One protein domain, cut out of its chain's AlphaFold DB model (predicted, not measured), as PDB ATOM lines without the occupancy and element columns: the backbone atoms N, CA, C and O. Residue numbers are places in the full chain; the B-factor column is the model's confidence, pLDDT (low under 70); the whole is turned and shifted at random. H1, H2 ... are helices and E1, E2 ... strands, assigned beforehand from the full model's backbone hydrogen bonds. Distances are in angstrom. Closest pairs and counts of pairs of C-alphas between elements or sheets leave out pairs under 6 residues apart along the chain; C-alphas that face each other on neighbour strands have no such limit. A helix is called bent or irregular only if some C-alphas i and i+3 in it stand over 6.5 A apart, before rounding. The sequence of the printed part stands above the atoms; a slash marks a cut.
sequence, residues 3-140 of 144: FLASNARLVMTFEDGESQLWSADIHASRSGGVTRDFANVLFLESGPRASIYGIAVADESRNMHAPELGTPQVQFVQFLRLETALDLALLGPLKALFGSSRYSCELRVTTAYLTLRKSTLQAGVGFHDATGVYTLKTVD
ATOM      1  N   PHE A   3     -17.212  69.394 225.996       95.50
ATOM      2  CA  PHE A   3     -16.540  68.260 225.363       95.50
ATOM      3  C   PHE A   3     -15.637  68.732 224.229       95.50
ATOM      4  O   PHE A   3     -16.017  69.614 223.460       95.50
ATOM      5  N   LEU A   4     -14.465  68.115 224.115       96.88
ATOM      6  CA  LEU A   4     -13.535  68.298 223.008       96.88
ATOM      7  C   LEU A   4     -13.174  66.927 222.444       96.88
ATOM      8  O   LEU A   4     -12.907  65.999 223.206       96.88
ATOM      9  N   ALA A   5     -13.166  66.810 221.120       97.56
ATOM     10  CA  ALA A   5     -12.751  65.599 220.427       97.56
ATOM     11  C   ALA A   5     -11.364  65.791 219.806       97.56
ATOM     12  O   ALA A   5     -11.041  66.874 219.310       97.56
ATOM     13  N   SER A   6     -10.563  64.728 219.770       98.00
ATOM     14  CA  SER A   6      -9.267  64.699 219.082       98.00
ATOM     15  C   SER A   6      -8.965  63.317 218.491       98.00
ATOM     16  O   SER A   6      -9.705  62.363 218.723       98.00
ATOM     17  N   ASN A   7      -7.903  63.214 217.684       96.75
ATOM     18  CA  ASN A   7      -7.379  61.945 217.156       96.75
ATOM     19  C   ASN A   7      -8.413  61.063 216.425       96.75
ATOM     20  O   ASN A   7      -8.404  59.840 216.562       96.75
ATOM     21  N   ALA A   8      -9.304  61.672 215.634       96.81
ATOM     22  CA  ALA A   8     -10.303  60.916 214.886       96.81
ATOM     23  C   ALA A   8      -9.657  60.000 213.838       96.81
ATOM     24  O   ALA A   8      -8.890  60.457 212.988       96.81
ATOM     25  N   ARG A   9     -10.025  58.719 213.856       96.50
ATOM     26  CA  ARG A   9      -9.542  57.706 212.910       96.50
ATOM     27  C   ARG A   9     -10.652  56.740 212.513       96.50
ATOM     28  O   ARG A   9     -11.450  56.327 213.357       96.50
ATOM     29  N   LEU A  10     -10.665  56.364 211.238       94.75
ATOM     30  CA  LEU A  10     -11.533  55.309 210.727       94.75
ATOM     31  C   LEU A  10     -11.046  53.969 211.289       94.75
ATOM     32  O   LEU A  10      -9.858  53.658 211.200       94.75
ATOM     33  N   VAL A  11     -11.953  53.203 211.888       92.19
ATOM     34  CA  VAL A  11     -11.682  51.867 212.435       92.19
ATOM     35  C   VAL A  11     -12.018  50.808 211.392       92.19
ATOM     36  O   VAL A  11     -11.194  49.941 211.117       92.19
ATOM     37  N   MET A  12     -13.212  50.895 210.801       87.56
ATOM     38  CA  MET A  12     -13.656  49.992 209.740       87.56
ATOM     39  C   MET A  12     -14.796  50.594 208.915       87.56
ATOM     40  O   MET A  12     -15.516  51.477 209.382       87.56
ATOM     41  N   THR A  13     -14.989  50.052 207.718       88.94
ATOM     42  CA  THR A  13     -16.190  50.239 206.896       88.94
ATOM     43  C   THR A  13     -16.980  48.934 206.922       88.94
ATOM     44  O   THR A  13     -16.379  47.861 206.827       88.94
ATOM     45  N   PHE A  14     -18.298  49.006 207.099       83.12
ATOM     46  CA  PHE A  14     -19.166  47.828 207.115       83.12
ATOM     47  C   PHE A  14     -19.404  47.284 205.695       83.12
ATOM     48  O   PHE A  14     -19.085  47.933 204.700       83.12
ATOM     49  N   GLU A  15     -19.958  46.071 205.595       81.06
ATOM     50  CA  GLU A  15     -20.202  45.383 204.313       81.06
ATOM     51  C   GLU A  15     -21.162  46.136 203.381       81.06
ATOM     52  O   GLU A  15     -21.122  45.943 202.168       81.06
ATOM     53  N   ASP A  16     -22.000  47.015 203.936       80.38
ATOM     54  CA  ASP A  16     -22.896  47.884 203.173       80.38
ATOM     55  C   ASP A  16     -22.159  49.015 202.431       80.38
ATOM     56  O   ASP A  16     -22.773  49.697 201.616       80.38
ATOM     57  N   GLY A  17     -20.864  49.227 202.700       78.06
ATOM     58  CA  GLY A  17     -20.012  50.247 202.078       78.06
ATOM     59  C   GLY A  17     -20.300  51.688 202.514       78.06
ATOM     60  O   GLY A  17     -19.422  52.544 202.416       78.06
ATOM     61  N   GLU A  18     -21.496  51.942 203.035       82.38
ATOM     62  CA  GLU A  18     -21.999  53.261 203.421       82.38
ATOM     63  C   GLU A  18     -21.845  53.528 204.922       82.38
ATOM     64  O   GLU A  18     -21.691  54.679 205.337       82.38
ATOM     65  N   SER A  19     -21.862  52.484 205.754       86.00
ATOM     66  CA  SER A  19     -21.694  52.630 207.195       86.00
ATOM     67  C   SER A  19     -20.217  52.540 207.577       86.00
ATOM     68  O   SER A  19     -19.481  51.643 207.156       86.00
ATOM     69  N   GLN A  20     -19.769  53.462 208.424       91.38
ATOM     70  CA  GLN A  20     -18.384  53.562 208.873       91.38
ATOM     71  C   GLN A  20     -18.311  53.651 210.392       91.38
ATOM     72  O   GLN A  20     -19.023  54.429 211.030       91.38
ATOM     73  N   LEU A  21     -17.400  52.875 210.975       90.75
ATOM     74  CA  LEU A  21     -17.059  52.962 212.384       90.75
ATOM     75  C   LEU A  21     -15.806  53.817 212.544       90.75
ATOM     76  O   LEU A  21     -14.732  53.489 212.039       90.75
ATOM     77  N   TRP A  22     -15.941  54.895 213.299       94.88
ATOM     78  CA  TRP A  22     -14.874  55.821 213.636       94.88
ATOM     79  C   TRP A  22     -14.540  55.736 215.119       94.88
ATOM     80  O   TRP A  22     -15.366  55.340 215.936       94.88
ATOM     81  N   SER A  23     -13.324  56.136 215.475       95.38
ATOM     82  CA  SER A  23     -12.924  56.353 216.865       95.38
ATOM     83  C   SER A  23     -12.339  57.745 217.044       95.38
ATOM     84  O   SER A  23     -11.702  58.254 216.123       95.38
ATOM     85  N   ALA A  24     -12.553  58.355 218.206       97.69
ATOM     86  CA  ALA A  24     -11.937  59.617 218.603       97.69
ATOM     87  C   ALA A  24     -11.704  59.646 220.118       97.69
ATOM     88  O   ALA A  24     -12.422  58.999 220.880       97.69
ATOM     89  N   ASP A  25     -10.723  60.424 220.558       97.62
ATOM     90  CA  ASP A  25     -10.492  60.671 221.977       97.62
ATOM     91  C   ASP A  25     -11.364  61.840 222.435       97.62
ATOM     92  O   ASP A  25     -11.409  62.881 221.774       97.62
ATOM     93  N   ILE A  26     -12.051  61.677 223.567       97.88
ATOM     94  CA  ILE A  26     -12.970  62.667 224.126       97.88
ATOM     95  C   ILE A  26     -12.447  63.169 225.465       97.88
ATOM     96  O   ILE A  26     -12.330  62.412 226.427       97.88
ATOM     97  N   HIS A  27     -12.218  64.474 225.532       97.12
ATOM     98  CA  HIS A  27     -11.957  65.194 226.767       97.12
ATOM     99  C   HIS A  27     -13.256  65.826 227.265       97.12
ATOM    100  O   HIS A  27     -13.870  66.636 226.563       97.12
ATOM    101  N   ALA A  28     -13.682  65.468 228.473       95.81
ATOM    102  CA  ALA A  28     -14.882  65.994 229.110       95.81
ATOM    103  C   ALA A  28     -14.502  66.847 230.324       95.81
ATOM    104  O   ALA A  28     -13.817  66.365 231.226       95.81
ATOM    105  N   SER A  29     -14.989  68.088 230.388       93.69
ATOM    106  CA  SER A  29     -14.701  69.007 231.495       93.69
ATOM    107  C   SER A  29     -15.947  69.725 232.022       93.69
ATOM    108  O   SER A  29     -16.800  70.222 231.274       93.69
ATOM    109  N   ARG A  30     -16.051  69.797 233.355       87.50
ATOM    110  CA  ARG A  30     -17.046  70.599 234.079       87.50
ATOM    111  C   ARG A  30     -16.334  71.735 234.801       87.50
ATOM    112  O   ARG A  30     -15.407  71.490 235.568       87.50
ATOM    113  N   SER A  31     -16.802  72.969 234.615       82.50
ATOM    114  CA  SER A  31     -16.302  74.101 235.402       82.50
ATOM    115  C   SER A  31     -16.534  73.846 236.895       82.50
ATOM    116  O   SER A  31     -17.663  73.572 237.301       82.50
ATOM    117  N   GLY A  32     -15.464  73.897 237.695       78.75
ATOM    118  CA  GLY A  32     -15.507  73.599 239.131       78.75
ATOM    119  C   GLY A  32     -15.789  72.130 239.479       78.75
ATOM    120  O   GLY A  32     -16.142  71.845 240.619       78.75
ATOM    121  N   GLY A  33     -15.669  71.206 238.519       75.69
ATOM    122  CA  GLY A  33     -15.972  69.788 238.702       75.69
ATOM    123  C   GLY A  33     -14.915  68.855 238.112       75.69
ATOM    124  O   GLY A  33     -13.766  69.231 237.886       75.69
ATOM    125  N   VAL A  34     -15.316  67.603 237.883       77.00
ATOM    126  CA  VAL A  34     -14.426  66.546 237.388       77.00
ATOM    127  C   VAL A  34     -14.102  66.761 235.909       77.00
ATOM    128  O   VAL A  34     -14.967  67.115 235.105       77.00
ATOM    129  N   THR A  35     -12.839  66.519 235.567       90.44
ATOM    130  CA  THR A  35     -12.356  66.397 234.190       90.44
ATOM    131  C   THR A  35     -11.991  64.941 233.932       90.44
ATOM    132  O   THR A  35     -11.432  64.287 234.815       90.44
ATOM    133  N   ARG A  36     -12.341  64.411 232.759       94.56
ATOM    134  CA  ARG A  36     -12.107  63.006 232.417       94.56
ATOM    135  C   ARG A  36     -11.820  62.831 230.932       94.56
ATOM    136  O   ARG A  36     -12.529  63.389 230.096       94.56
ATOM    137  N   ASP A  37     -10.825  62.003 230.639       95.44
ATOM    138  CA  ASP A  37     -10.445  61.613 229.286       95.44
ATOM    139  C   ASP A  37     -10.961  60.214 228.957       95.44
ATOM    140  O   ASP A  37     -10.895  59.293 229.778       95.44
ATOM    141  N   PHE A  38     -11.457  60.058 227.735       95.44
ATOM    142  CA  PHE A  38     -11.922  58.796 227.181       95.44
ATOM    143  C   PHE A  38     -11.223  58.555 225.852       95.44
ATOM    144  O   PHE A  38     -11.480  59.253 224.875       95.44
ATOM    145  N   ALA A  39     -10.332  57.570 225.818       94.50
ATOM    146  CA  ALA A  39      -9.625  57.207 224.599       94.50
ATOM    147  C   ALA A  39     -10.476  56.285 223.720       94.50
ATOM    148  O   ALA A  39     -11.164  55.400 224.233       94.50
ATOM    149  N   ASN A  40     -10.349  56.432 222.400       93.50
ATOM    150  CA  ASN A  40     -10.951  55.540 221.403       93.50
ATOM    151  C   ASN A  40     -12.476  55.374 221.525       93.50
ATOM    152  O   ASN A  40     -12.996  54.278 221.307       93.50
ATOM    153  N   VAL A  41     -13.196  56.446 221.856       94.50
ATOM    154  CA  VAL A  41     -14.661  56.442 221.839       94.50
ATOM    155  C   VAL A  41     -15.138  56.180 220.420       94.50
ATOM    156  O   VAL A  41     -14.706  56.853 219.486       94.50
ATOM    157  N   LEU A  42     -16.035  55.212 220.271       92.94
ATOM    158  CA  LEU A  42     -16.545  54.767 218.983       92.94
ATOM    159  C   LEU A  42     -17.772  55.570 218.541       92.94
ATOM    160  O   LEU A  42     -18.691  55.815 219.328       92.94
ATOM    161  N   PHE A  43     -17.801  55.907 217.253       92.62
ATOM    162  CA  PHE A  43     -18.880  56.607 216.566       92.62
ATOM    163  C   PHE A  43     -19.279  55.831 215.311       92.62
ATOM    164  O   PHE A  43     -18.419  55.412 214.540       92.62
ATOM    165  N   LEU A  44     -20.580  55.658 215.099       90.88
ATOM    166  CA  LEU A  44     -21.143  55.102 213.876       90.88
ATOM    167  C   LEU A  44     -21.622  56.239 212.982       90.88
ATOM    168  O   LEU A  44     -22.543  56.969 213.356       90.88
ATOM    169  N   GLU A  45     -21.014  56.353 211.808       92.25
ATOM    170  CA  GLU A  45     -21.505  57.157 210.694       92.25
ATOM    171  C   GLU A  45     -22.301  56.237 209.763       92.25
ATOM    172  O   GLU A  45     -21.777  55.232 209.292       92.25
ATOM    173  N   SER A  46     -23.582  56.527 209.543       86.38
ATOM    174  CA  SER A  46     -24.447  55.737 208.663       86.38
ATOM    175  C   SER A  46     -25.555  56.615 208.083       86.38
ATOM    176  O   SER A  46     -26.274  57.313 208.811       86.38
ATOM    177  N   GLY A  47     -25.677  56.608 206.754       86.44
ATOM    178  CA  GLY A  47     -26.586  57.494 206.030       86.44
ATOM    179  C   GLY A  47     -26.323  58.971 206.368       86.44
ATOM    180  O   GLY A  47     -25.176  59.408 206.334       86.44
ATOM    181  N   PRO A  48     -27.348  59.769 206.727       89.12
ATOM    182  CA  PRO A  48     -27.162  61.193 207.004       89.12
ATOM    183  C   PRO A  48     -26.689  61.491 208.438       89.12
ATOM    184  O   PRO A  48     -26.791  62.638 208.873       89.12
ATOM    185  N   ARG A  49     -26.254  60.488 209.221       89.69
ATOM    186  CA  ARG A  49     -26.114  60.617 210.681       89.69
ATOM    187  C   ARG A  49     -24.783  60.088 211.200       89.69
ATOM    188  O   ARG A  49     -24.311  59.052 210.747       89.69
ATOM    189  N   ALA A  50     -24.253  60.746 212.226       91.69
ATOM    190  CA  ALA A  50     -23.230  60.207 213.114       91.69
ATOM    191  C   ALA A  50     -23.805  60.057 214.524       91.69
ATOM    192  O   ALA A  50     -24.510  60.942 215.005       91.69
ATOM    193  N   SER A  51     -23.509  58.955 215.203       90.50
ATOM    194  CA  SER A  51     -23.962  58.708 216.575       90.50
ATOM    195  C   SER A  51     -22.887  57.999 217.380       90.50
ATOM    196  O   SER A  51     -22.051  57.293 216.822       90.50
ATOM    197  N   ILE A  52     -22.897  58.169 218.699       91.25
ATOM    198  CA  ILE A  52     -22.026  57.388 219.581       91.25
ATOM    199  C   ILE A  52     -22.429  55.913 219.460       91.25
ATOM    200  O   ILE A  52     -23.604  55.558 219.604       91.25
ATOM    201  N   TYR A  53     -21.456  55.043 219.193       85.25
ATOM    202  CA  TYR A  53     -21.706  53.617 219.019       85.25
ATOM    203  C   TYR A  53     -22.246  53.010 220.324       85.25
ATOM    204  O   TYR A  53     -21.717  53.277 221.406       85.25
ATOM    205  N   GLY A  54     -23.329  52.233 220.229       74.31
ATOM    206  CA  GLY A  54     -24.082  51.738 221.392       74.31
ATOM    207  C   GLY A  54     -25.175  52.685 221.919       74.31
ATOM    208  O   GLY A  54     -25.826  52.360 222.907       74.31
ATOM    209  N   ILE A  55     -25.420  53.838 221.275       70.69
ATOM    210  CA  ILE A  55     -26.567  54.737 221.553       70.69
ATOM    211  C   ILE A  55     -27.585  54.719 220.386       70.69
ATOM    212  O   ILE A  55     -28.512  55.513 220.327       70.69
ATOM    213  N   ALA A  56     -27.449  53.813 219.416       55.09
ATOM    214  CA  ALA A  56     -28.361  53.742 218.267       55.09
ATOM    215  C   ALA A  56     -29.472  52.681 218.410       55.09
ATOM    216  O   ALA A  56     -30.380  52.644 217.582       55.09
ATOM    217  N   VAL A  57     -29.429  51.822 219.440       53.75
ATOM    218  CA  VAL A  57     -30.348  50.678 219.583       53.75
ATOM    219  C   VAL A  57     -31.081  50.735 220.922       53.75
ATOM    220  O   VAL A  57     -30.456  50.881 221.969       53.75
ATOM    221  N   ALA A  58     -32.409  50.590 220.867       43.38
ATOM    222  CA  ALA A  58     -33.346  50.688 221.992       43.38
ATOM    223  C   ALA A  58     -33.126  49.699 223.134       43.38
ATOM    224  O   ALA A  58     -33.609  49.904 224.246       43.38
ATOM    225  N   ASP A  59     -32.422  48.615 222.848       44.50
ATOM    226  CA  ASP A  59     -32.263  47.523 223.775       44.50
ATOM    227  C   ASP A  59     -30.971  47.726 224.570       44.50
ATOM    228  O   ASP A  59     -29.875  47.368 224.131       44.50
ATOM    229  N   GLU A  60     -31.094  48.336 225.751       43.72
ATOM    230  CA  GLU A  60     -29.985  48.489 226.699       43.72
ATOM    231  C   GLU A  60     -29.317  47.140 227.015       43.72
ATOM    232  O   GLU A  60     -28.111  47.098 227.262       43.72
ATOM    233  N   SER A  61     -30.067  46.031 226.905       38.25
ATOM    234  CA  SER A  61     -29.541  44.671 227.048       38.25
ATOM    235  C   SER A  61     -28.609  44.265 225.899       38.25
ATOM    236  O   SER A  61     -27.611  43.596 226.142       38.25
ATOM    237  N   ARG A  62     -28.835  44.738 224.663       40.06
ATOM    238  CA  ARG A  62     -27.917  44.521 223.527       40.06
ATOM    239  C   ARG A  62     -26.716  45.461 223.559       40.06
ATOM    240  O   ARG A  62     -25.625  45.045 223.186       40.06
ATOM    241  N   ASN A  63     -26.876  46.683 224.071       45.16
ATOM    242  CA  ASN A  63     -25.752  47.610 224.273       45.16
ATOM    243  C   ASN A  63     -24.815  47.154 225.414       45.16
ATOM    244  O   ASN A  63     -23.630  47.472 225.396       45.16
ATOM    245  N   MET A  64     -25.319  46.381 226.387       41.09
ATOM    246  CA  MET A  64     -24.514  45.734 227.438       41.09
ATOM    247  C   MET A  64     -23.998  44.332 227.065       41.09
ATOM    248  O   MET A  64     -23.133  43.803 227.763       41.09
ATOM    249  N   HIS A  65     -24.526  43.710 226.007       38.56
ATOM    250  CA  HIS A  65     -24.191  42.337 225.601       38.56
ATOM    251  C   HIS A  65     -23.621  42.217 224.190       38.56
ATOM    252  O   HIS A  65     -23.488  41.100 223.700       38.56
ATOM    253  N   ALA A  66     -23.247  43.315 223.534       45.84
ATOM    254  CA  ALA A  66     -22.332  43.228 222.407       45.84
ATOM    255  C   ALA A  66     -20.925  42.995 222.986       45.84
ATOM    256  O   ALA A  66     -20.337  43.952 223.491       45.84
ATOM    257  N   PRO A  67     -20.348  41.777 222.937       47.28
ATOM    258  CA  PRO A  67     -18.955  41.554 223.342       47.28
ATOM    259  C   PRO A  67     -17.960  42.424 222.549       47.28
ATOM    260  O   PRO A  67     -16.806  42.554 222.943       47.28
ATOM    261  N   GLU A  68     -18.415  43.041 221.454       48.44
ATOM    262  CA  GLU A  68     -17.680  44.000 220.628       48.44
ATOM    263  C   GLU A  68     -17.630  45.423 221.213       48.44
ATOM    264  O   GLU A  68     -16.703  46.180 220.923       48.44
ATOM    265  N   LEU A  69     -18.589  45.803 222.070       57.31
ATOM    266  CA  LEU A  69     -18.510  47.040 222.844       57.31
ATOM    267  C   LEU A  69     -17.573  46.790 224.024       57.31
ATOM    268  O   LEU A  69     -17.980  46.316 225.084       57.31
ATOM    269  N   GLY A  70     -16.290  47.098 223.840       64.81
ATOM    270  CA  GLY A  70     -15.322  47.020 224.929       64.81
ATOM    271  C   GLY A  70     -15.805  47.792 226.166       64.81
ATOM    272  O   GLY A  70     -16.459  48.833 226.052       64.81
ATOM    273  N   THR A  71     -15.434  47.317 227.359       74.75
ATOM    274  CA  THR A  71     -15.753  47.947 228.657       74.75
ATOM    275  C   THR A  71     -15.602  49.483 228.676       74.75
ATOM    276  O   THR A  71     -16.464  50.138 229.266       74.75
ATOM    277  N   PRO A  72     -14.596  50.097 228.012       84.75
ATOM    278  CA  PRO A  72     -14.466  51.557 227.963       84.75
ATOM    279  C   PRO A  72     -15.636  52.291 227.286       84.75
ATOM    280  O   PRO A  72     -16.046  53.347 227.766       84.75
ATOM    281  N   GLN A  73     -16.213  51.736 226.214       87.62
ATOM    282  CA  GLN A  73     -17.314  52.376 225.483       87.62
ATOM    283  C   GLN A  73     -18.595  52.402 226.326       87.62
ATOM    284  O   GLN A  73     -19.276  53.424 226.403       87.62
ATOM    285  N   VAL A  74     -18.890  51.302 227.029       82.81
ATOM    286  CA  VAL A  74     -20.032  51.224 227.954       82.81
ATOM    287  C   VAL A  74     -19.871  52.228 229.099       82.81
ATOM    288  O   VAL A  74     -20.814  52.949 229.425       82.81
ATOM    289  N   GLN A  75     -18.669  52.329 229.675       86.12
ATOM    290  CA  GLN A  75     -18.374  53.308 230.725       86.12
ATOM    291  C   GLN A  75     -18.538  54.751 230.237       86.12
ATOM    292  O   GLN A  75     -19.026  55.595 230.989       86.12
ATOM    293  N   PHE A  76     -18.156  55.038 228.992       90.75
ATOM    294  CA  PHE A  76     -18.351  56.354 228.394       90.75
ATOM    295  C   PHE A  76     -19.836  56.699 228.247       90.75
ATOM    296  O   PHE A  76     -20.268  57.759 228.695       90.75
ATOM    297  N   VAL A  77     -20.644  55.786 227.704       87.25
ATOM    298  CA  VAL A  77     -22.095  55.991 227.566       87.25
ATOM    299  C   VAL A  77     -22.753  56.204 228.932       87.25
ATOM    300  O   VAL A  77     -23.553  57.124 229.103       87.25
ATOM    301  N   GLN A  78     -22.391  55.402 229.938       86.25
ATOM    302  CA  GLN A  78     -22.884  55.577 231.307       86.25
ATOM    303  C   GLN A  78     -22.494  56.935 231.894       86.25
ATOM    304  O   GLN A  78     -23.320  57.590 232.527       86.25
ATOM    305  N   PHE A  79     -21.260  57.381 231.658       90.06
ATOM    306  CA  PHE A  79     -20.801  58.697 232.083       90.06
ATOM    307  C   PHE A  79     -21.645  59.824 231.474       90.06
ATOM    308  O   PHE A  79     -22.094  60.697 232.214       90.06
ATOM    309  N   LEU A  80     -21.935  59.783 230.170       90.31
ATOM    310  CA  LEU A  80     -22.774  60.802 229.527       90.31
ATOM    311  C   LEU A  80     -24.178  60.856 230.122       90.31
ATOM    312  O   LEU A  80     -24.675  61.940 230.417       90.31
ATOM    313  N   ARG A  81     -24.786  59.694 230.367       86.19
ATOM    314  CA  ARG A  81     -26.119  59.605 230.970       86.19
ATOM    315  C   ARG A  81     -26.147  60.180 232.386       86.19
ATOM    316  O   ARG A  81     -27.086  60.894 232.734       86.19
ATOM    317  N   LEU A  82     -25.116  59.906 233.190       88.62
ATOM    318  CA  LEU A  82     -24.975  60.475 234.533       88.62
ATOM    319  C   LEU A  82     -24.803  61.998 234.483       88.62
ATOM    320  O   LEU A  82     -25.491  62.710 235.209       88.62
ATOM    321  N   GLU A  83     -23.947  62.510 233.599       90.31
ATOM    322  CA  GLU A  83     -23.748  63.955 233.434       90.31
ATOM    323  C   GLU A  83     -25.011  64.660 232.920       90.31
ATOM    324  O   GLU A  83     -25.362  65.732 233.417       90.31
ATOM    325  N   THR A  84     -25.750  64.042 231.992       88.81
ATOM    326  CA  THR A  84     -27.060  64.526 231.538       88.81
ATOM    327  C   THR A  84     -28.066  64.552 232.696       88.81
ATOM    328  O   THR A  84     -28.770  65.545 232.874       88.81
ATOM    329  N   ALA A  85     -28.122  63.507 233.530       86.81
ATOM    330  CA  ALA A  85     -29.001  63.471 234.700       86.81
ATOM    331  C   ALA A  85     -28.650  64.556 235.734       86.81
ATOM    332  O   ALA A  85     -29.551  65.183 236.295       86.81
ATOM    333  N   LEU A  86     -27.358  64.822 235.949       88.69
ATOM    334  CA  LEU A  86     -26.889  65.913 236.805       88.69
ATOM    335  C   LEU A  86     -27.286  67.284 236.244       88.69
ATOM    336  O   LEU A  86     -27.823  68.107 236.985       88.69
ATOM    337  N   ASP A  87     -27.089  67.527 234.944       86.56
ATOM    338  CA  ASP A  87     -27.504  68.781 234.298       86.56
ATOM    339  C   ASP A  87     -29.031  68.977 234.407       86.56
ATOM    340  O   ASP A  87     -29.500  70.068 234.736       86.56
ATOM    341  N   LEU A  88     -29.821  67.911 234.238       86.25
ATOM    342  CA  LEU A  88     -31.275  67.942 234.438       86.25
ATOM    343  C   LEU A  88     -31.680  68.235 235.887       86.25
ATOM    344  O   LEU A  88     -32.658  68.954 236.110       86.25
ATOM    345  N   ALA A  89     -30.969  67.672 236.865       87.06
ATOM    346  CA  ALA A  89     -31.221  67.922 238.280       87.06
ATOM    347  C   ALA A  89     -30.934  69.387 238.644       87.06
ATOM    348  O   ALA A  89     -31.736  70.006 239.340       87.06
ATOM    349  N   LEU A  90     -29.847  69.958 238.111       86.00
ATOM    350  CA  LEU A  90     -29.482  71.366 238.305       86.00
ATOM    351  C   LEU A  90     -30.477  72.332 237.650       86.00
ATOM    352  O   LEU A  90     -30.793  73.370 238.226       86.00
ATOM    353  N   LEU A  91     -30.997  71.991 236.467       84.62
ATOM    354  CA  LEU A  91     -32.026  72.788 235.786       84.62
ATOM    355  C   LEU A  91     -33.387  72.738 236.497       84.62
ATOM    356  O   LEU A  91     -34.210  73.639 236.321       84.62
ATOM    357  N   GLY A  92     -33.648  71.685 237.276       85.19
ATOM    358  CA  GLY A  92     -34.884  71.534 238.033       85.19
ATOM    359  C   GLY A  92     -36.128  71.674 237.138       85.19
ATOM    360  O   GLY A  92     -36.220  70.998 236.108       85.19
ATOM    361  N   PRO A  93     -37.099  72.537 237.488       83.12
ATOM    362  CA  PRO A  93     -38.298  72.770 236.675       83.12
ATOM    363  C   PRO A  93     -38.019  73.341 235.276       83.12
ATOM    364  O   PRO A  93     -38.795  73.095 234.352       83.12
ATOM    365  N   LEU A  94     -36.908  74.063 235.085       82.06
ATOM    366  CA  LEU A  94     -36.598  74.740 233.819       82.06
ATOM    367  C   LEU A  94     -36.241  73.768 232.692       82.06
ATOM    368  O   LEU A  94     -36.308  74.143 231.524       82.06
ATOM    369  N   LYS A  95     -35.929  72.502 233.001       78.19
ATOM    370  CA  LYS A  95     -35.634  71.473 231.988       78.19
ATOM    371  C   LYS A  95     -36.751  71.305 230.953       78.19
ATOM    372  O   LYS A  95     -36.470  70.950 229.814       78.19
ATOM    373  N   ALA A  96     -38.006  71.574 231.333       76.62
ATOM    374  CA  ALA A  96     -39.161  71.480 230.442       76.62
ATOM    375  C   ALA A  96     -39.113  72.487 229.277       76.62
ATOM    376  O   ALA A  96     -39.746  72.252 228.253       76.62
ATOM    377  N   LEU A  97     -38.339  73.569 229.411       77.69
ATOM    378  CA  LEU A  97     -38.137  74.560 228.353       77.69
ATOM    379  C   LEU A  97     -37.154  74.078 227.274       77.69
ATOM    380  O   LEU A  97     -37.111  74.645 226.188       77.69
ATOM    381  N   PHE A  98     -36.381  73.022 227.551       76.44
ATOM    382  CA  PHE A  98     -35.307  72.547 226.684       76.44
ATOM    383  C   PHE A  98     -35.593  71.124 226.196       76.44
ATOM    384  O   PHE A  98     -35.319  70.141 226.890       76.44
ATOM    385  N   GLY A  99     -36.108  71.000 224.969       71.56
ATOM    386  CA  GLY A  99     -36.466  69.710 224.363       71.56
ATOM    387  C   GLY A  99     -35.295  68.729 224.204       71.56
ATOM    388  O   GLY A  99     -35.509  67.519 224.200       71.56
ATOM    389  N   SER A 100     -34.059  69.233 224.126       76.00
ATOM    390  CA  SER A 100     -32.829  68.435 224.014       76.00
ATOM    391  C   SER A 100     -32.189  68.061 225.351       76.00
ATOM    392  O   SER A 100     -31.217  67.308 225.382       76.00
ATOM    393  N   SER A 101     -32.733  68.546 226.470       77.69
ATOM    394  CA  SER A 101     -32.133  68.372 227.799       77.69
ATOM    395  C   SER A 101     -31.885  66.906 228.179       77.69
ATOM    396  O   SER A 101     -30.919  66.615 228.879       77.69
ATOM    397  N   ARG A 102     -32.701  65.978 227.662       77.25
ATOM    398  CA  ARG A 102     -32.646  64.530 227.940       77.25
ATOM    399  C   ARG A 102     -31.508  63.778 227.255       77.25
ATOM    400  O   ARG A 102     -31.273  62.628 227.598       77.25
ATOM    401  N   TYR A 103     -30.846  64.410 226.295       79.81
ATOM    402  CA  TYR A 103     -29.748  63.838 225.513       79.81
ATOM    403  C   TYR A 103     -28.630  64.868 225.295       79.81
ATOM    404  O   TYR A 103     -27.907  64.850 224.299       79.81
ATOM    405  N   SER A 104     -28.542  65.849 226.197       86.19
ATOM    406  CA  SER A 104     -27.726  67.044 225.989       86.19
ATOM    407  C   SER A 104     -26.228  66.739 225.944       86.19
ATOM    408  O   SER A 104     -25.519  67.343 225.136       86.19
ATOM    409  N   CYS A 105     -25.727  65.800 226.753       90.19
ATOM    410  CA  CYS A 105     -24.317  65.414 226.700       90.19
ATOM    411  C   CYS A 105     -24.000  64.595 225.447       90.19
ATOM    412  O   CYS A 105     -22.996  64.861 224.792       90.19
ATOM    413  N   GLU A 106     -24.871  63.658 225.077       90.31
ATOM    414  CA  GLU A 106     -24.750  62.846 223.867       90.31
ATOM    415  C   GLU A 106     -24.708  63.727 222.611       90.31
ATOM    416  O   GLU A 106     -23.841  63.544 221.754       90.31
ATOM    417  N   LEU A 107     -25.586  64.735 222.541       90.50
ATOM    418  CA  LEU A 107     -25.584  65.723 221.464       90.50
ATOM    419  C   LEU A 107     -24.267  66.501 221.434       90.50
ATOM    420  O   LEU A 107     -23.617  66.545 220.398       90.50
ATOM    421  N   ARG A 108     -23.828  67.065 222.567       92.88
ATOM    422  CA  ARG A 108     -22.602  67.880 222.625       92.88
ATOM    423  C   ARG A 108     -21.343  67.091 222.264       92.88
ATOM    424  O   ARG A 108     -20.485  67.623 221.566       92.88
ATOM    425  N   VAL A 109     -21.226  65.840 222.711       94.81
ATOM    426  CA  VAL A 109     -20.119  64.950 222.322       94.81
ATOM    427  C   VAL A 109     -20.141  64.684 220.825       94.81
ATOM    428  O   VAL A 109     -19.109  64.797 220.165       94.81
ATOM    429  N   THR A 110     -21.310  64.346 220.284       93.56
ATOM    430  CA  THR A 110     -21.456  64.052 218.854       93.56
ATOM    431  C   THR A 110     -21.136  65.292 218.018       93.56
ATOM    432  O   THR A 110     -20.402  65.191 217.040       93.56
ATOM    433  N   THR A 111     -21.571  66.482 218.442       94.00
ATOM    434  CA  THR A 111     -21.201  67.760 217.814       94.00
ATOM    435  C   THR A 111     -19.693  68.019 217.881       94.00
ATOM    436  O   THR A 111     -19.106  68.432 216.880       94.00
ATOM    437  N   ALA A 112     -19.030  67.752 219.014       96.06
ATOM    438  CA  ALA A 112     -17.576  67.902 219.131       96.06
ATOM    439  C   ALA A 112     -16.830  66.968 218.160       96.06
ATOM    440  O   ALA A 112     -15.898  67.398 217.475       96.06
ATOM    441  N   TYR A 113     -17.282  65.717 218.046       96.44
ATOM    442  CA  TYR A 113     -16.776  64.749 217.075       96.44
ATOM    443  C   TYR A 113     -16.982  65.217 215.622       96.44
ATOM    444  O   TYR A 113     -16.031  65.257 214.842       96.44
ATOM    445  N   LEU A 114     -18.198  65.640 215.265       95.69
ATOM    446  CA  LEU A 114     -18.524  66.133 213.923       95.69
ATOM    447  C   LEU A 114     -17.703  67.375 213.552       95.69
ATOM    448  O   LEU A 114     -17.216  67.483 212.426       95.69
ATOM    449  N   THR A 115     -17.482  68.269 214.518       95.75
ATOM    450  CA  THR A 115     -16.643  69.465 214.355       95.75
ATOM    451  C   THR A 115     -15.193  69.085 214.060       95.75
ATOM    452  O   THR A 115     -14.609  69.597 213.107       95.75
ATOM    453  N   LEU A 116     -14.623  68.143 214.822       96.69
ATOM    454  CA  LEU A 116     -13.280  67.612 214.571       96.69
ATOM    455  C   LEU A 116     -13.167  67.010 213.163       96.69
ATOM    456  O   LEU A 116     -12.184  67.241 212.461       96.69
ATOM    457  N   ARG A 117     -14.185  66.254 212.742       94.88
ATOM    458  CA  ARG A 117     -14.254  65.626 211.416       94.88
ATOM    459  C   ARG A 117     -14.517  66.614 210.281       94.88
ATOM    460  O   ARG A 117     -14.350  66.230 209.127       94.88
ATOM    461  N   LYS A 118     -14.937  67.850 210.585       92.50
ATOM    462  CA  LYS A 118     -15.519  68.796 209.614       92.50
ATOM    463  C   LYS A 118     -16.634  68.139 208.786       92.50
ATOM    464  O   LYS A 118     -16.735  68.354 207.581       92.50
ATOM    465  N   SER A 119     -17.415  67.280 209.437       90.19
ATOM    466  CA  SER A 119     -18.459  66.476 208.805       90.19
ATOM    467  C   SER A 119     -19.767  67.261 208.706       90.19
ATOM    468  O   SER A 119     -20.089  68.054 209.588       90.19
ATOM    469  N   THR A 120     -20.527  67.023 207.637       90.12
ATOM    470  CA  THR A 120     -21.865  67.597 207.416       90.12
ATOM    471  C   THR A 120     -22.989  66.664 207.870       90.12
ATOM    472  O   THR A 120     -24.157  66.926 207.589       90.12
ATOM    473  N   LEU A 121     -22.653  65.541 208.510       91.69
ATOM    474  CA  LEU A 121     -23.637  64.601 209.037       91.69
ATOM    475  C   LEU A 121     -24.410  65.223 210.204       91.69
ATOM    476  O   LEU A 121     -23.896  66.055 210.950       91.69
ATOM    477  N   GLN A 122     -25.643  64.767 210.390       91.31
ATOM    478  CA  GLN A 122     -26.464  65.154 211.529       91.31
ATOM    479  C   GLN A 122     -26.132  64.313 212.768       91.31
ATOM    480  O   GLN A 122     -25.664  63.178 212.663       91.31
ATOM    481  N   ALA A 123     -26.408  64.839 213.960       89.62
ATOM    482  CA  ALA A 123     -26.214  64.103 215.201       89.62
ATOM    483  C   ALA A 123     -27.381  63.131 215.446       89.62
ATOM    484  O   ALA A 123     -28.546  63.527 215.521       89.62
ATOM    485  N   GLY A 124     -27.067  61.845 215.592       87.50
ATOM    486  CA  GLY A 124     -27.982  60.805 216.044       87.50
ATOM    487  C   GLY A 124     -27.892  60.630 217.558       87.50
ATOM    488  O   GLY A 124     -26.832  60.298 218.086       87.50
ATOM    489  N   VAL A 125     -29.009  60.834 218.254       82.94
ATOM    490  CA  VAL A 125     -29.099  60.794 219.720       82.94
ATOM    491  C   VAL A 125     -30.236  59.876 220.154       82.94
ATOM    492  O   VAL A 125     -31.408  60.124 219.865       82.94
ATOM    493  N   GLY A 126     -29.881  58.782 220.822       78.75
ATOM    494  CA  GLY A 126     -30.824  57.834 221.408       78.75
ATOM    495  C   GLY A 126     -31.136  58.183 222.860       78.75
ATOM    496  O   GLY A 126     -30.220  58.408 223.650       78.75
ATOM    497  N   PHE A 127     -32.418  58.240 223.223       74.62
ATOM    498  CA  PHE A 127     -32.861  58.572 224.580       74.62
ATOM    499  C   PHE A 127     -34.219  57.952 224.912       74.62
ATOM    500  O   PHE A 127     -35.008  57.654 224.021       74.62
ATOM    501  N   HIS A 128     -34.522  57.810 226.204       73.88
ATOM    502  CA  HIS A 128     -35.864  57.442 226.654       73.88
ATOM    503  C   HIS A 128     -36.769  58.676 226.733       73.88
ATOM    504  O   HIS A 128     -36.449  59.684 227.378       73.88
ATOM    505  N   ASP A 129     -37.915  58.605 226.065       71.56
ATOM    506  CA  ASP A 129     -38.925  59.653 226.094       71.56
ATOM    507  C   ASP A 129     -39.703  59.676 227.428       71.56
ATOM    508  O   ASP A 129     -39.342  59.033 228.411       71.56
ATOM    509  N   ALA A 130     -40.752  60.502 227.520       72.06
ATOM    510  CA  ALA A 130     -41.511  60.670 228.765       72.06
ATOM    511  C   ALA A 130     -42.317  59.423 229.156       72.06
ATOM    512  O   ALA A 130     -42.716  59.300 230.309       72.06
ATOM    513  N   THR A 131     -42.541  58.524 228.201       76.19
ATOM    514  CA  THR A 131     -43.254  57.258 228.370       76.19
ATOM    515  C   THR A 131     -42.305  56.096 228.672       76.19
ATOM    516  O   THR A 131     -42.758  54.985 228.932       76.19
ATOM    517  N   GLY A 132     -40.991  56.351 228.670       69.38
ATOM    518  CA  GLY A 132     -39.958  55.332 228.832       69.38
ATOM    519  C   GLY A 132     -39.595  54.620 227.527       69.38
ATOM    520  O   GLY A 132     -38.734  53.742 227.543       69.38
ATOM    521  N   VAL A 133     -40.187  55.006 226.393       76.38
ATOM    522  CA  VAL A 133     -39.876  54.420 225.086       76.38
ATOM    523  C   VAL A 133     -38.565  54.997 224.574       76.38
ATOM    524  O   VAL A 133     -38.353  56.213 224.558       76.38
ATOM    525  N   TYR A 134     -37.665  54.117 224.145       71.94
ATOM    526  CA  TYR A 134     -36.420  54.542 223.532       71.94
ATOM    527  C   TYR A 134     -36.668  55.094 222.131       71.94
ATOM    528  O   TYR A 134     -37.241  54.426 221.271       71.94
ATOM    529  N   THR A 135     -36.186  56.305 221.893       71.81
ATOM    530  CA  THR A 135     -36.307  57.025 220.633       71.81
ATOM    531  C   THR A 135     -34.923  57.414 220.139       71.81
ATOM    532  O   THR A 135     -34.141  58.009 220.877       71.81
ATOM    533  N   LEU A 136     -34.636  57.126 218.867       77.75
ATOM    534  CA  LEU A 136     -33.477  57.667 218.164       77.75
ATOM    535  C   LEU A 136     -33.911  58.901 217.377       77.75
ATOM    536  O   LEU A 136     -34.695  58.801 216.432       77.75
ATOM    537  N   LYS A 137     -33.392  60.068 217.754       81.19
ATOM    538  CA  LYS A 137     -33.667  61.329 217.067       81.19
ATOM    539  C   LYS A 137     -32.455  61.778 216.271       81.19
ATOM    540  O   LYS A 137     -31.313  61.540 216.647       81.19
ATOM    541  N   THR A 138     -32.731  62.429 215.150       84.88
ATOM    542  CA  THR A 138     -31.727  63.132 214.349       84.88
ATOM    543  C   THR A 138     -31.869  64.611 214.591       84.88
ATOM    544  O   THR A 138     -32.985  65.131 214.571       84.88
ATOM    545  N   VAL A 139     -30.754  65.255 214.889       83.38
ATOM    546  CA  VAL A 139     -30.705  66.653 215.289       83.38
ATOM    547  C   VAL A 139     -29.611  67.320 214.474       83.38
ATOM    548  O   VAL A 139     -28.536  66.739 214.299       83.38
ATOM    549  N   ASP A 140     -29.880  68.518 213.966       79.81
ATOM    550  CA  ASP A 140     -28.815  69.342 213.415       79.81
ATOM    551  C   ASP A 140     -27.841  69.685 214.561       79.81
ATOM    552  O   ASP A 140     -28.264  70.237 215.580       79.81
TER     553      ASP A 140
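This is residues 3 to 140 of the 144 residues of an uncharacterized protein of Acidovorax sp. Root217 (UniProt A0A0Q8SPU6). A strongly twisted sheet of six strands curls round one helix, H3, which packs across E1, E4 and E5. A longer, kinked helix, H2, crosses the first part of H3 and only grazes the sheet, while the short H1 lies off the sheet, near the beginning of H2. The printed part has 138 residues, with three named helices and six named strands in the order E1 E2 E3 E4 H1 H2 H3 E5 E6; the sheet runs E1 E2 E3 E4 E5 E6 and is mixed. The class is mixed, helices and strands, and the whole is compact, with a radius of gyration of the C-alphas of 14.6 A and spans of 46 by 34 by 30 A.

E1, residues 3 to 13, begins with C-alpha 3 at (-16.540, 68.260, 225.363), measures 25.8 A and bends by 68 degrees at residue 7. E2, residues 20 to 29, measures 27.6 A. E3, residues 35 to 46, measures 30.2 A and bends by 65 degrees at residue 39. E4 is residues 49 to 52 and H1 residues 60 to 65. H2, residues 71 to 97, begins with C-alpha 71 at (-15.753, 47.947, 228.657) and measures 34.8 A; it has a kink of 100 degrees near residue 91 and is irregular, with C-alphas 90 and 93 9.1 A apart. H3, residues 101 to 117, measures 24.4 A and is irregular, with C-alphas 102 and 105 8.5 A apart. E5 is residues 122 to 128; E6, residues 134 to 139, ends with C-alpha 139 at (-30.705, 66.653, 215.289).

E1 to E4 form a meander, each strand the antiparallel neighbour of the one before. Within hydrogen-bond range are N 6 and O 25 across E1 and E2, at 2.9 A, N 22 and O 43 across E2 and E3, at 2.8 A, and N 44 and O 51 across E3 and E4, at 2.8 A. E4 and E5 are parallel, with N 124 and O 50 at 2.8 A, and with H1, H2 and H3 between them they form a strand-helix-strand unit. E5 and E6 are an antiparallel hairpin, with N 125 and O 137 at 2.9 A. H3 is on one face of the sheet, making two layers; its closest C-alphas to E1 are Tyr 113 and Ala 5, 5.3 A. H2 and H3 touch, H3 with residues 101 to 106 alone, at a steep tilt of 54 degrees, opposite ways; the closest C-alphas are Leu 80 and Cys 105, 5.6 A. H2 only grazes the sheet with residues 72 to 81. H1 is not on the sheet and is close to H2 but not clearly touching: the closest C-alphas, Met 64 and Val 74, are 7.1 A apart. Every O i to N i+4 pair is within hydrogen-bond range in H1, against 18 of 23 in H2 and 11 of 13 in H3.

The two C-alphas farthest apart, Glu 15 and Pro 93, are 46.1 A apart. The printed part has no cut and no long link. The mean pLDDT of the printed part is 82.6; residues 56 to 70 and residue 132 are under 70.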